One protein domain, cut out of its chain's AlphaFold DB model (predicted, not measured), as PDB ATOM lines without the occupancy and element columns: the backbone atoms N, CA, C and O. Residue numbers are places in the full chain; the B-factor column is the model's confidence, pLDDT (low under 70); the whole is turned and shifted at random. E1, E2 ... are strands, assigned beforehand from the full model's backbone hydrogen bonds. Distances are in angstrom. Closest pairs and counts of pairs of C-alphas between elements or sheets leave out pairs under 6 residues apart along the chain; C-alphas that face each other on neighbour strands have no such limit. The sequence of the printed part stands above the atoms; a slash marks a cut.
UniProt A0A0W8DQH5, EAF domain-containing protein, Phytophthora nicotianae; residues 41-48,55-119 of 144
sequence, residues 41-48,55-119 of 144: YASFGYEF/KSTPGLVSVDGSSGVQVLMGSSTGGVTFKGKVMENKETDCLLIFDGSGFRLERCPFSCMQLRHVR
ATOM      1  N   TYR A  41     -47.201 -38.118  38.822       87.81
ATOM      2  CA  TYR A  41     -46.239 -38.757  37.936       87.81
ATOM      3  C   TYR A  41     -46.401 -38.282  36.494       87.81
ATOM      4  O   TYR A  41     -47.507 -38.016  36.018       87.81
ATOM      5  N   ALA A  42     -45.271 -38.196  35.794       87.75
ATOM      6  CA  ALA A  42     -45.233 -37.968  34.362       87.75
ATOM      7  C   ALA A  42     -44.313 -38.991  33.701       87.75
ATOM      8  O   ALA A  42     -43.203 -39.238  34.180       87.75
ATOM      9  N   SER A  43     -44.758 -39.571  32.589       88.19
ATOM     10  CA  SER A  43     -43.941 -40.503  31.817       88.19
ATOM     11  C   SER A  43     -43.089 -39.768  30.776       88.19
ATOM     12  O   SER A  43     -43.499 -38.774  30.170       88.19
ATOM     13  N   PHE A  44     -41.873 -40.267  30.561       84.69
ATOM     14  CA  PHE A  44     -40.974 -39.823  29.500       84.69
ATOM     15  C   PHE A  44     -40.451 -41.062  28.767       84.69
ATOM     16  O   PHE A  44     -39.471 -41.682  29.180       84.69
ATOM     17  N   GLY A  45     -41.143 -41.452  27.697       78.56
ATOM     18  CA  GLY A  45     -40.724 -42.553  26.832       78.56
ATOM     19  C   GLY A  45     -39.769 -42.053  25.755       78.56
ATOM     20  O   GLY A  45     -40.169 -41.282  24.887       78.56
ATOM     21  N   TYR A  46     -38.510 -42.482  25.788       73.31
ATOM     22  CA  TYR A  46     -37.528 -42.157  24.756       73.31
ATOM     23  C   TYR A  46     -36.985 -43.443  24.127       73.31
ATOM     24  O   TYR A  46     -36.608 -44.376  24.825       73.31
ATOM     25  N   GLU A  47     -36.935 -43.493  22.796       62.84
ATOM     26  CA  GLU A  47     -36.535 -44.703  22.054       62.84
ATOM     27  C   GLU A  47     -35.014 -44.865  21.921       62.84
ATOM     28  O   GLU A  47     -34.528 -45.899  21.471       62.84
ATOM     29  N   PHE A  48     -34.241 -43.841  22.288       58.19
ATOM     30  CA  PHE A  48     -32.800 -43.813  22.066       58.19
ATOM     31  C   PHE A  48     -32.067 -43.483  23.353       58.19
ATOM     32  O   PHE A  48     -31.978 -42.316  23.724       58.19
ATOM     33  N   LYS A  55     -23.624 -40.665  33.105       76.75
ATOM     34  CA  LYS A  55     -24.375 -41.066  34.301       76.75
ATOM     35  C   LYS A  55     -23.877 -40.377  35.578       76.75
ATOM     36  O   LYS A  55     -24.522 -40.514  36.610       76.75
ATOM     37  N   SER A  56     -22.744 -39.668  35.526       77.88
ATOM     38  CA  SER A  56     -22.193 -38.948  36.682       77.88
ATOM     39  C   SER A  56     -22.868 -37.597  36.926       77.88
ATOM     40  O   SER A  56     -22.817 -37.085  38.042       77.88
ATOM     41  N   THR A  57     -23.542 -37.042  35.911       75.50
ATOM     42  CA  THR A  57     -24.242 -35.759  36.007       75.50
ATOM     43  C   THR A  57     -25.755 -35.967  35.895       75.50
ATOM     44  O   THR A  57     -26.213 -36.533  34.899       75.50
ATOM     45  N   PRO A  58     -26.561 -35.482  36.859       79.75
ATOM     46  CA  PRO A  58     -28.015 -35.517  36.748       79.75
ATOM     47  C   PRO A  58     -28.516 -34.793  35.491       79.75
ATOM     48  O   PRO A  58     -28.011 -33.730  35.121       79.75
ATOM     49  N   GLY A  59     -29.536 -35.355  34.844       80.38
ATOM     50  CA  GLY A  59     -30.261 -34.664  33.782       80.38
ATOM     51  C   GLY A  59     -31.104 -33.507  34.327       80.38
ATOM     52  O   GLY A  59     -31.442 -33.464  35.508       80.38
ATOM     53  N   LEU A  60     -31.468 -32.573  33.452       83.56
ATOM     54  CA  LEU A  60     -32.345 -31.446  33.764       83.56
ATOM     55  C   LEU A  60     -33.608 -31.522  32.913       83.56
ATOM     56  O   LEU A  60     -33.538 -31.831  31.724       83.56
ATOM     57  N   VAL A  61     -34.751 -31.183  33.501       85.00
ATOM     58  CA  VAL A  61     -36.026 -31.037  32.791       85.00
ATOM     59  C   VAL A  61     -36.531 -29.615  32.996       85.00
ATOM     60  O   VAL A  61     -36.556 -29.124  34.122       85.00
ATOM     61  N   SER A  62     -36.932 -28.945  31.921       86.12
ATOM     62  CA  SER A  62     -37.609 -27.650  31.969       86.12
ATOM     63  C   SER A  62     -38.914 -27.708  31.186       86.12
ATOM     64  O   SER A  62     -39.010 -28.379  30.159       86.12
ATOM     65  N   VAL A  63     -39.933 -27.018  31.692       85.44
ATOM     66  CA  VAL A  63     -41.240 -26.881  31.043       85.44
ATOM     67  C   VAL A  63     -41.484 -25.397  30.795       85.44
ATOM     68  O   VAL A  63     -41.284 -24.579  31.692       85.44
ATOM     69  N   ASP A  64     -41.869 -25.037  29.576       84.31
ATOM     70  CA  ASP A  64     -42.222 -23.666  29.211       84.31
ATOM     71  C   ASP A  64     -43.732 -23.396  29.350       84.31
ATOM     72  O   ASP A  64     -44.549 -24.307  29.490       84.31
ATOM     73  N   GLY A  65     -44.122 -22.118  29.286       81.94
ATOM     74  CA  GLY A  65     -45.523 -21.691  29.413       81.94
ATOM     75  C   GLY A  65     -46.457 -22.176  28.292       81.94
ATOM     76  O   GLY A  65     -47.657 -21.935  28.361       81.94
ATOM     77  N   SER A  66     -45.932 -22.851  27.266       83.25
ATOM     78  CA  SER A  66     -46.694 -23.491  26.187       83.25
ATOM     79  C   SER A  66     -46.739 -25.021  26.306       83.25
ATOM     80  O   SER A  66     -47.036 -25.719  25.330       83.25
ATOM     81  N   SER A  67     -46.445 -25.545  27.504       82.75
ATOM     82  CA  SER A  67     -46.310 -26.977  27.801       82.75
ATOM     83  C   SER A  67     -45.167 -27.650  27.038       82.75
ATOM     84  O   SER A  67     -45.123 -28.878  26.951       82.75
ATOM     85  N   GLY A  68     -44.245 -26.877  26.463       86.00
ATOM     86  CA  GLY A  68     -43.048 -27.407  25.830       86.00
ATOM     87  C   GLY A  68     -42.123 -27.971  26.897       86.00
ATOM     88  O   GLY A  68     -41.739 -27.258  27.816       86.00
ATOM     89  N   VAL A  69     -41.769 -29.251  26.787       87.25
ATOM     90  CA  VAL A  69     -40.799 -29.890  27.682       87.25
ATOM     91  C   VAL A  69     -39.448 -29.965  26.998       87.25
ATOM     92  O   VAL A  69     -39.352 -30.334  25.823       87.25
ATOM     93  N   GLN A  70     -38.398 -29.627  27.732       84.94
ATOM     94  CA  GLN A  70     -37.019 -29.818  27.328       84.94
ATOM     95  C   GLN A  70     -36.303 -30.685  28.361       84.94
ATOM     96  O   GLN A  70     -36.271 -30.350  29.538       84.94
ATOM     97  N   VAL A  71     -35.694 -31.778  27.906       84.38
ATOM     98  CA  VAL A  71     -34.871 -32.657  28.747       84.38
ATOM     99  C   VAL A  71     -33.429 -32.570  28.277       84.38
ATOM    100  O   VAL A  71     -33.152 -32.822  27.105       84.38
ATOM    101  N   LEU A  72     -32.520 -32.198  29.172       83.00
ATOM    102  CA  LEU A  72     -31.085 -32.129  28.937       83.00
ATOM    103  C   LEU A  72     -30.392 -33.242  29.721       83.00
ATOM    104  O   LEU A  72     -30.367 -33.215  30.947       83.00
ATOM    105  N   MET A  73     -29.785 -34.185  29.014       78.62
ATOM    106  CA  MET A  73     -28.951 -35.225  29.615       78.62
ATOM    107  C   MET A  73     -27.477 -34.869  29.439       78.62
ATOM    108  O   MET A  73     -27.067 -34.463  28.346       78.62
ATOM    109  N   GLY A  74     -26.678 -35.039  30.495       69.94
ATOM    110  CA  GLY A  74     -25.223 -34.906  30.421       69.94
ATOM    111  C   GLY A  74     -24.635 -35.874  29.391       69.94
ATOM    112  O   GLY A  74     -25.107 -36.998  29.242       69.94
ATOM    113  N   SER A  75     -23.630 -35.434  28.636       67.69
ATOM    114  CA  SER A  75     -22.878 -36.285  27.705       67.69
ATOM    115  C   SER A  75     -21.464 -35.745  27.548       67.69
ATOM    116  O   SER A  75     -21.275 -34.526  27.490       67.69
ATOM    117  N   SER A  76     -20.495 -36.650  27.395       58.31
ATOM    118  CA  SER A  76     -19.074 -36.340  27.185       58.31
ATOM    119  C   SER A  76     -18.795 -35.473  25.947       58.31
ATOM    120  O   SER A  76     -17.731 -34.868  25.850       58.31
ATOM    121  N   THR A  77     -19.747 -35.370  25.010       57.56
ATOM    122  CA  THR A  77     -19.603 -34.650  23.730       57.56
ATOM    123  C   THR A  77     -20.489 -33.407  23.580       57.56
ATOM    124  O   THR A  77     -20.529 -32.823  22.497       57.56
ATOM    125  N   GLY A  78     -21.168 -32.958  24.643       59.62
ATOM    126  CA  GLY A  78     -21.945 -31.704  24.617       59.62
ATOM    127  C   GLY A  78     -23.444 -31.826  24.904       59.62
ATOM    128  O   GLY A  78     -24.209 -30.970  24.467       59.62
ATOM    129  N   GLY A  79     -23.854 -32.842  25.665       68.88
ATOM    130  CA  GLY A  79     -25.235 -33.014  26.136       68.88
ATOM    131  C   GLY A  79     -26.237 -33.441  25.055       68.88
ATOM    132  O   GLY A  79     -26.081 -33.154  23.868       68.88
ATOM    133  N   VAL A  80     -27.296 -34.139  25.461       75.25
ATOM    134  CA  VAL A  80     -28.417 -34.515  24.582       75.25
ATOM    135  C   VAL A  80     -29.647 -33.739  25.007       75.25
ATOM    136  O   VAL A  80     -30.015 -33.765  26.178       75.25
ATOM    137  N   THR A  81     -30.272 -33.035  24.063       80.38
ATOM    138  CA  THR A  81     -31.491 -32.262  24.319       80.38
ATOM    139  C   THR A  81     -32.680 -32.909  23.628       80.38
ATOM    140  O   THR A  81     -32.696 -33.029  22.405       80.38
ATOM    141  N   PHE A  82     -33.718 -33.251  24.378       82.62
ATOM    142  CA  PHE A  82     -35.019 -33.618  23.825       82.62
ATOM    143  C   PHE A  82     -35.973 -32.449  23.973       82.62
ATOM    144  O   PHE A  82     -35.960 -31.773  24.997       82.62
ATOM    145  N   LYS A  83     -36.791 -32.202  22.951       86.38
ATOM    146  CA  LYS A  83     -37.924 -31.278  23.043       86.38
ATOM    147  C   LYS A  83     -39.206 -32.007  22.697       86.38
ATOM    148  O   LYS A  83     -39.239 -32.690  21.680       86.38
ATOM    149  N   GLY A  84     -40.247 -31.811  23.485       87.88
ATOM    150  CA  GLY A  84     -41.583 -32.320  23.193       87.88
ATOM    151  C   GLY A  84     -42.639 -31.478  23.878       87.88
ATOM    152  O   GLY A  84     -42.414 -30.295  24.143       87.88
ATOM    153  N   LYS A  85     -43.774 -32.099  24.182       88.00
ATOM    154  CA  LYS A  85     -44.892 -31.442  24.851       88.00
ATOM    155  C   LYS A  85     -45.424 -32.300  25.993       88.00
ATOM    156  O   LYS A  85     -45.585 -33.507  25.826       88.00
ATOM    157  N   VAL A  86     -45.710 -31.668  27.127       88.25
ATOM    158  CA  VAL A  86     -46.468 -32.293  28.214       88.25
ATOM    159  C   VAL A  86     -47.924 -32.388  27.781       88.25
ATOM    160  O   VAL A  86     -48.533 -31.390  27.393       88.25
ATOM    161  N   MET A  87     -48.461 -33.598  27.818       87.38
ATOM    162  CA  MET A  87     -49.845 -33.905  27.488       87.38
ATOM    163  C   MET A  87     -50.507 -34.531  28.710       87.38
ATOM    164  O   MET A  87     -49.893 -35.349  29.389       87.38
ATOM    165  N   GLU A  88     -51.750 -34.148  28.979       87.06
ATOM    166  CA  GLU A  88     -52.583 -34.809  29.980       87.06
ATOM    167  C   GLU A  88     -53.196 -36.077  29.379       87.06
ATOM    168  O   GLU A  88     -53.745 -36.061  28.270       87.06
ATOM    169  N   ASN A  89     -53.080 -37.179  30.109       82.75
ATOM    170  CA  ASN A  89     -53.647 -38.461  29.736       82.75
ATOM    171  C   ASN A  89     -55.160 -38.427  30.001       82.75
ATOM    172  O   ASN A  89     -55.609 -38.259  31.131       82.75
ATOM    173  N   LYS A  90     -55.957 -38.566  28.933       72.31
ATOM    174  CA  LYS A  90     -57.433 -38.548  29.005       72.31
ATOM    175  C   LYS A  90     -58.027 -39.830  29.593       72.31
ATOM    176  O   LYS A  90     -59.169 -39.823  30.038       72.31
ATOM    177  N   GLU A  91     -57.266 -40.915  29.545       75.94
ATOM    178  CA  GLU A  91     -57.609 -42.217  30.109       75.94
ATOM    179  C   GLU A  91     -56.789 -42.447  31.382       75.94
ATOM    180  O   GLU A  91     -55.781 -41.771  31.611       75.94
ATOM    181  N   THR A  92     -57.219 -43.387  32.226       73.94
ATOM    182  CA  THR A  92     -56.452 -43.788  33.409       73.94
ATOM    183  C   THR A  92     -55.202 -44.542  32.968       73.94
ATOM    184  O   THR A  92     -55.209 -45.763  32.839       73.94
ATOM    185  N   ASP A  93     -54.137 -43.791  32.711       86.62
ATOM    186  CA  ASP A  93     -52.803 -44.328  32.486       86.62
ATOM    187  C   ASP A  93     -52.098 -44.521  33.836       86.62
ATOM    188  O   ASP A  93     -52.288 -43.722  34.762       86.62
ATOM    189  N   CYS A  94     -51.299 -45.580  33.964       90.12
ATOM    190  CA  CYS A  94     -50.656 -45.965  35.218       90.12
ATOM    191  C   CYS A  94     -49.206 -46.408  34.994       90.12
ATOM    192  O   CYS A  94     -48.885 -47.092  34.024       90.12
ATOM    193  N   LEU A  95     -48.336 -46.075  35.944       91.56
ATOM    194  CA  LEU A  95     -46.977 -46.597  36.030       91.56
ATOM    195  C   LEU A  95     -46.934 -47.736  37.043       91.56
ATOM    196  O   LEU A  95     -47.355 -47.574  38.187       91.56
ATOM    197  N   LEU A  96     -46.374 -48.871  36.631       92.25
ATOM    198  CA  LEU A  96     -46.013 -49.955  37.536       92.25
ATOM    199  C   LEU A  96     -44.521 -49.836  37.864       92.25
ATOM    200  O   LEU A  96     -43.669 -49.993  36.989       92.25
ATOM    201  N   ILE A  97     -44.208 -49.508  39.115       91.88
ATOM    202  CA  ILE A  97     -42.857 -49.174  39.574       91.88
ATOM    203  C   ILE A  97     -42.366 -50.284  40.501       91.88
ATOM    204  O   ILE A  97     -43.004 -50.561  41.512       91.88
ATOM    205  N   PHE A  98     -41.227 -50.897  40.180       91.69
ATOM    206  CA  PHE A  98     -40.551 -51.840  41.073       91.69
ATOM    207  C   PHE A  98     -39.594 -51.088  42.003       91.69
ATOM    208  O   PHE A  98     -38.767 -50.310  41.527       91.69
ATOM    209  N   ASP A  99     -39.699 -51.307  43.313       85.75
ATOM    210  CA  ASP A  99     -38.869 -50.629  44.322       85.75
ATOM    211  C   ASP A  99     -37.732 -51.492  44.897       85.75
ATOM    212  O   ASP A  99     -37.016 -51.053  45.794       85.75
ATOM    213  N   GLY A 100     -37.550 -52.706  44.368       85.00
ATOM    214  CA  GLY A 100     -36.591 -53.694  44.872       85.00
ATOM    215  C   GLY A 100     -37.233 -54.780  45.737       85.00
ATOM    216  O   GLY A 100     -36.661 -55.859  45.875       85.00
ATOM    217  N   SER A 101     -38.432 -54.537  46.277       85.06
ATOM    218  CA  SER A 101     -39.156 -55.480  47.143       85.06
ATOM    219  C   SER A 101     -40.501 -55.924  46.569       85.06
ATOM    220  O   SER A 101     -40.916 -57.066  46.768       85.06
ATOM    221  N   GLY A 102     -41.164 -55.054  45.812       88.75
ATOM    222  CA  GLY A 102     -42.441 -55.335  45.174       88.75
ATOM    223  C   GLY A 102     -42.789 -54.282  44.132       88.75
ATOM    224  O   GLY A 102     -41.954 -53.455  43.753       88.75
ATOM    225  N   PHE A 103     -44.030 -54.323  43.653       93.88
ATOM    226  CA  PHE A 103     -44.513 -53.366  42.666       93.88
ATOM    227  C   PHE A 103     -45.511 -52.395  43.281       93.88
ATOM    228  O   PHE A 103     -46.427 -52.781  44.007       93.88
ATOM    229  N   ARG A 104     -45.372 -51.122  42.925       93.38
ATOM    230  CA  ARG A 104     -46.314 -50.059  43.259       93.38
ATOM    231  C   ARG A 104     -46.967 -49.537  41.991       93.38
ATOM    232  O   ARG A 104     -46.270 -49.182  41.041       93.38
ATOM    233  N   LEU A 105     -48.294 -49.493  41.978       92.25
ATOM    234  CA  LEU A 105     -49.074 -48.930  40.882       92.25
ATOM    235  C   LEU A 105     -49.397 -47.466  41.186       92.25
ATOM    236  O   LEU A 105     -50.035 -47.177  42.192       92.25
ATOM    237  N   GLU A 106     -48.982 -46.553  40.318       91.94
ATOM    238  CA  GLU A 106     -49.244 -45.115  40.437       91.94
ATOM    239  C   GLU A 106     -50.019 -44.618  39.214       91.94
ATOM    240  O   GLU A 106     -49.741 -45.029  38.088       91.94
ATOM    241  N   ARG A 107     -50.959 -43.695  39.402       89.88
ATOM    242  CA  ARG A 107     -51.616 -42.969  38.319       89.88
ATOM    243  C   ARG A 107     -50.612 -42.060  37.617       89.88
ATOM    244  O   ARG A 107     -49.874 -41.303  38.245       89.88
ATOM    245  N   CYS A 108     -50.646 -42.087  36.292       89.81
ATOM    246  CA  CYS A 108     -49.822 -41.279  35.410       89.81
ATOM    247  C   CYS A 108     -50.700 -40.252  34.677       89.81
ATOM    248  O   CYS A 108     -51.153 -40.503  33.559       89.81
ATOM    249  N   PRO A 109     -51.001 -39.097  35.292       86.31
ATOM    250  CA  PRO A 109     -51.846 -38.083  34.666       86.31
ATOM    251  C   PRO A 109     -51.185 -37.398  33.466       86.31
ATOM    252  O   PRO A 109     -51.895 -36.825  32.641       86.31
ATOM    253  N   PHE A 110     -49.855 -37.451  33.334       89.44
ATOM    254  CA  PHE A 110     -49.141 -36.738  32.278       89.44
ATOM    255  C   PHE A 110     -48.151 -37.619  31.523       89.44
ATOM    256  O   PHE A 110     -47.468 -38.466  32.092       89.44
ATOM    257  N   SER A 111     -47.991 -37.330  30.238       88.38
ATOM    258  CA  SER A 111     -46.973 -37.945  29.394       88.38
ATOM    259  C   SER A 111     -46.256 -36.891  28.559       88.38
ATOM    260  O   SER A 111     -46.868 -35.989  27.982       88.38
ATOM    261  N   CYS A 112     -44.934 -37.001  28.473       87.00
ATOM    262  CA  CYS A 112     -44.120 -36.195  27.572       87.00
ATOM    263  C   CYS A 112     -44.129 -36.835  26.181       87.00
ATOM    264  O   CYS A 112     -43.456 -37.837  25.948       87.00
ATOM    265  N   MET A 113     -44.879 -36.253  25.246       85.00
ATOM    266  CA  MET A 113     -45.044 -36.783  23.889       85.00
ATOM    267  C   MET A 113     -44.316 -35.946  22.832       85.00
ATOM    268  O   MET A 113     -43.826 -34.844  23.097       85.00
ATOM    269  N   GLN A 114     -44.274 -36.476  21.602       82.19
ATOM    270  CA  GLN A 114     -43.704 -35.811  20.417       82.19
ATOM    271  C   GLN A 114     -42.237 -35.408  20.610       82.19
ATOM    272  O   GLN A 114     -41.782 -34.361  20.141       82.19
ATOM    273  N   LEU A 115     -41.502 -36.246  21.338       78.75
ATOM    274  CA  LEU A 115     -40.113 -36.001  21.667       78.75
ATOM    275  C   LEU A 115     -39.260 -36.080  20.406       78.75
ATOM    276  O   LEU A 115     -39.206 -37.093  19.716       78.75
ATOM    277  N   ARG A 116     -38.550 -34.991  20.130       83.19
ATOM    278  CA  ARG A 116     -37.525 -34.929  19.094       83.19
ATOM    279  C   ARG A 116     -36.180 -34.642  19.728       83.19
ATOM    280  O   ARG A 116     -36.050 -33.731  20.550       83.19
ATOM    281  N   HIS A 117     -35.167 -35.387  19.307       80.62
ATOM    282  CA  HIS A 117     -33.788 -35.042  19.610       80.62
ATOM    283  C   HIS A 117     -33.444 -33.734  18.885       80.62
ATOM    284  O   HIS A 117     -33.567 -33.615  17.665       80.62
ATOM    285  N   VAL A 118     -33.020 -32.735  19.649       78.62
ATOM    286  CA  VAL A 118     -32.512 -31.461  19.157       78.62
ATOM    287  C   VAL A 118     -31.014 -31.426  19.421       78.62
ATOM    288  O   VAL A 118     -30.572 -31.606  20.553       78.62
ATOM    289  N   ARG A 119     -30.222 -31.175  18.375       68.25
ATOM    290  CA  ARG A 119     -28.781 -30.968  18.542       68.25
ATOM    291  C   ARG A 119     -28.569 -29.753  19.444       68.25
ATOM    292  O   ARG A 119     -29.073 -28.672  19.130       68.25
TER     293      ARG A 119
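Overview. This is residues 41 to 48 and 55 to 119 of the 144 residues of the protein "EAF domain-containing protein" of Phytophthora nicotianae (UniProt A0A0W8DQH5). A curled sheet of five strands, like part of a barrel, makes the main body, and a two-stranded hairpin, E5 and E6, folds away from the end of the sheet where E4 ends and E7 begins. The printed part has 73 residues, with seven named strands, E1 to E7, in chain order and no named helix: all strand. The large sheet is mixed, in the order E1, E7, E4, E3, E2; E5 and E6 are antiparallel. The whole is loose, with a radius of gyration of the C-alphas of 14.0 A and spans of 37 by 32 by 20 A.

Along the chain. In the large sheet, E4 is residues 80 to 88, 24.8 A long, and E7 is residues 110 to 118, 21.8 A, ending at C-alpha 118 (-32.512, -31.461, 19.157). E3 is residues 68 to 73, 16.6 A; E2 is residues 60 to 63, 10.4 A; E1 is residues 42 to 44, 6.7 A, beginning at C-alpha 42 (-45.233, -37.968, 34.362). E5 is residues 94 to 98, 13.1 A, and E6 residues 103 to 107, 13.3 A.

Arrangement. E7 and E4 are antiparallel at 152 degrees, with N 113 and O 85 at 2.9 A. E2, E3 and E4 form a meander, each strand the antiparallel neighbour of the one before, in two hairpins; N 71 and O 82 are 2.9 A apart, N 62 and O 70 2.8 A. Edge strand E1 is parallel to E7 at 29 degrees, with N 112 and O 43 at 2.8 A. E7 bends by 57 degrees at residue 114. In the hairpin E5 and E6, N 95 and O 106 are 2.8 A apart. E6 runs on into E7 across two residues, at 91 degrees.

Size, cuts and confidence. The farthest C-alphas, of Thr 77 and Glu 91, are 39.3 A apart. Residues 49 to 54 are not printed; C-alphas 48 and 55 are 15.1 A apart across the cut. Of the links printed whole, none is long. The mean pLDDT of the printed part is 82.0; residues 47 to 48, 74 to 79 and 119 are under 70.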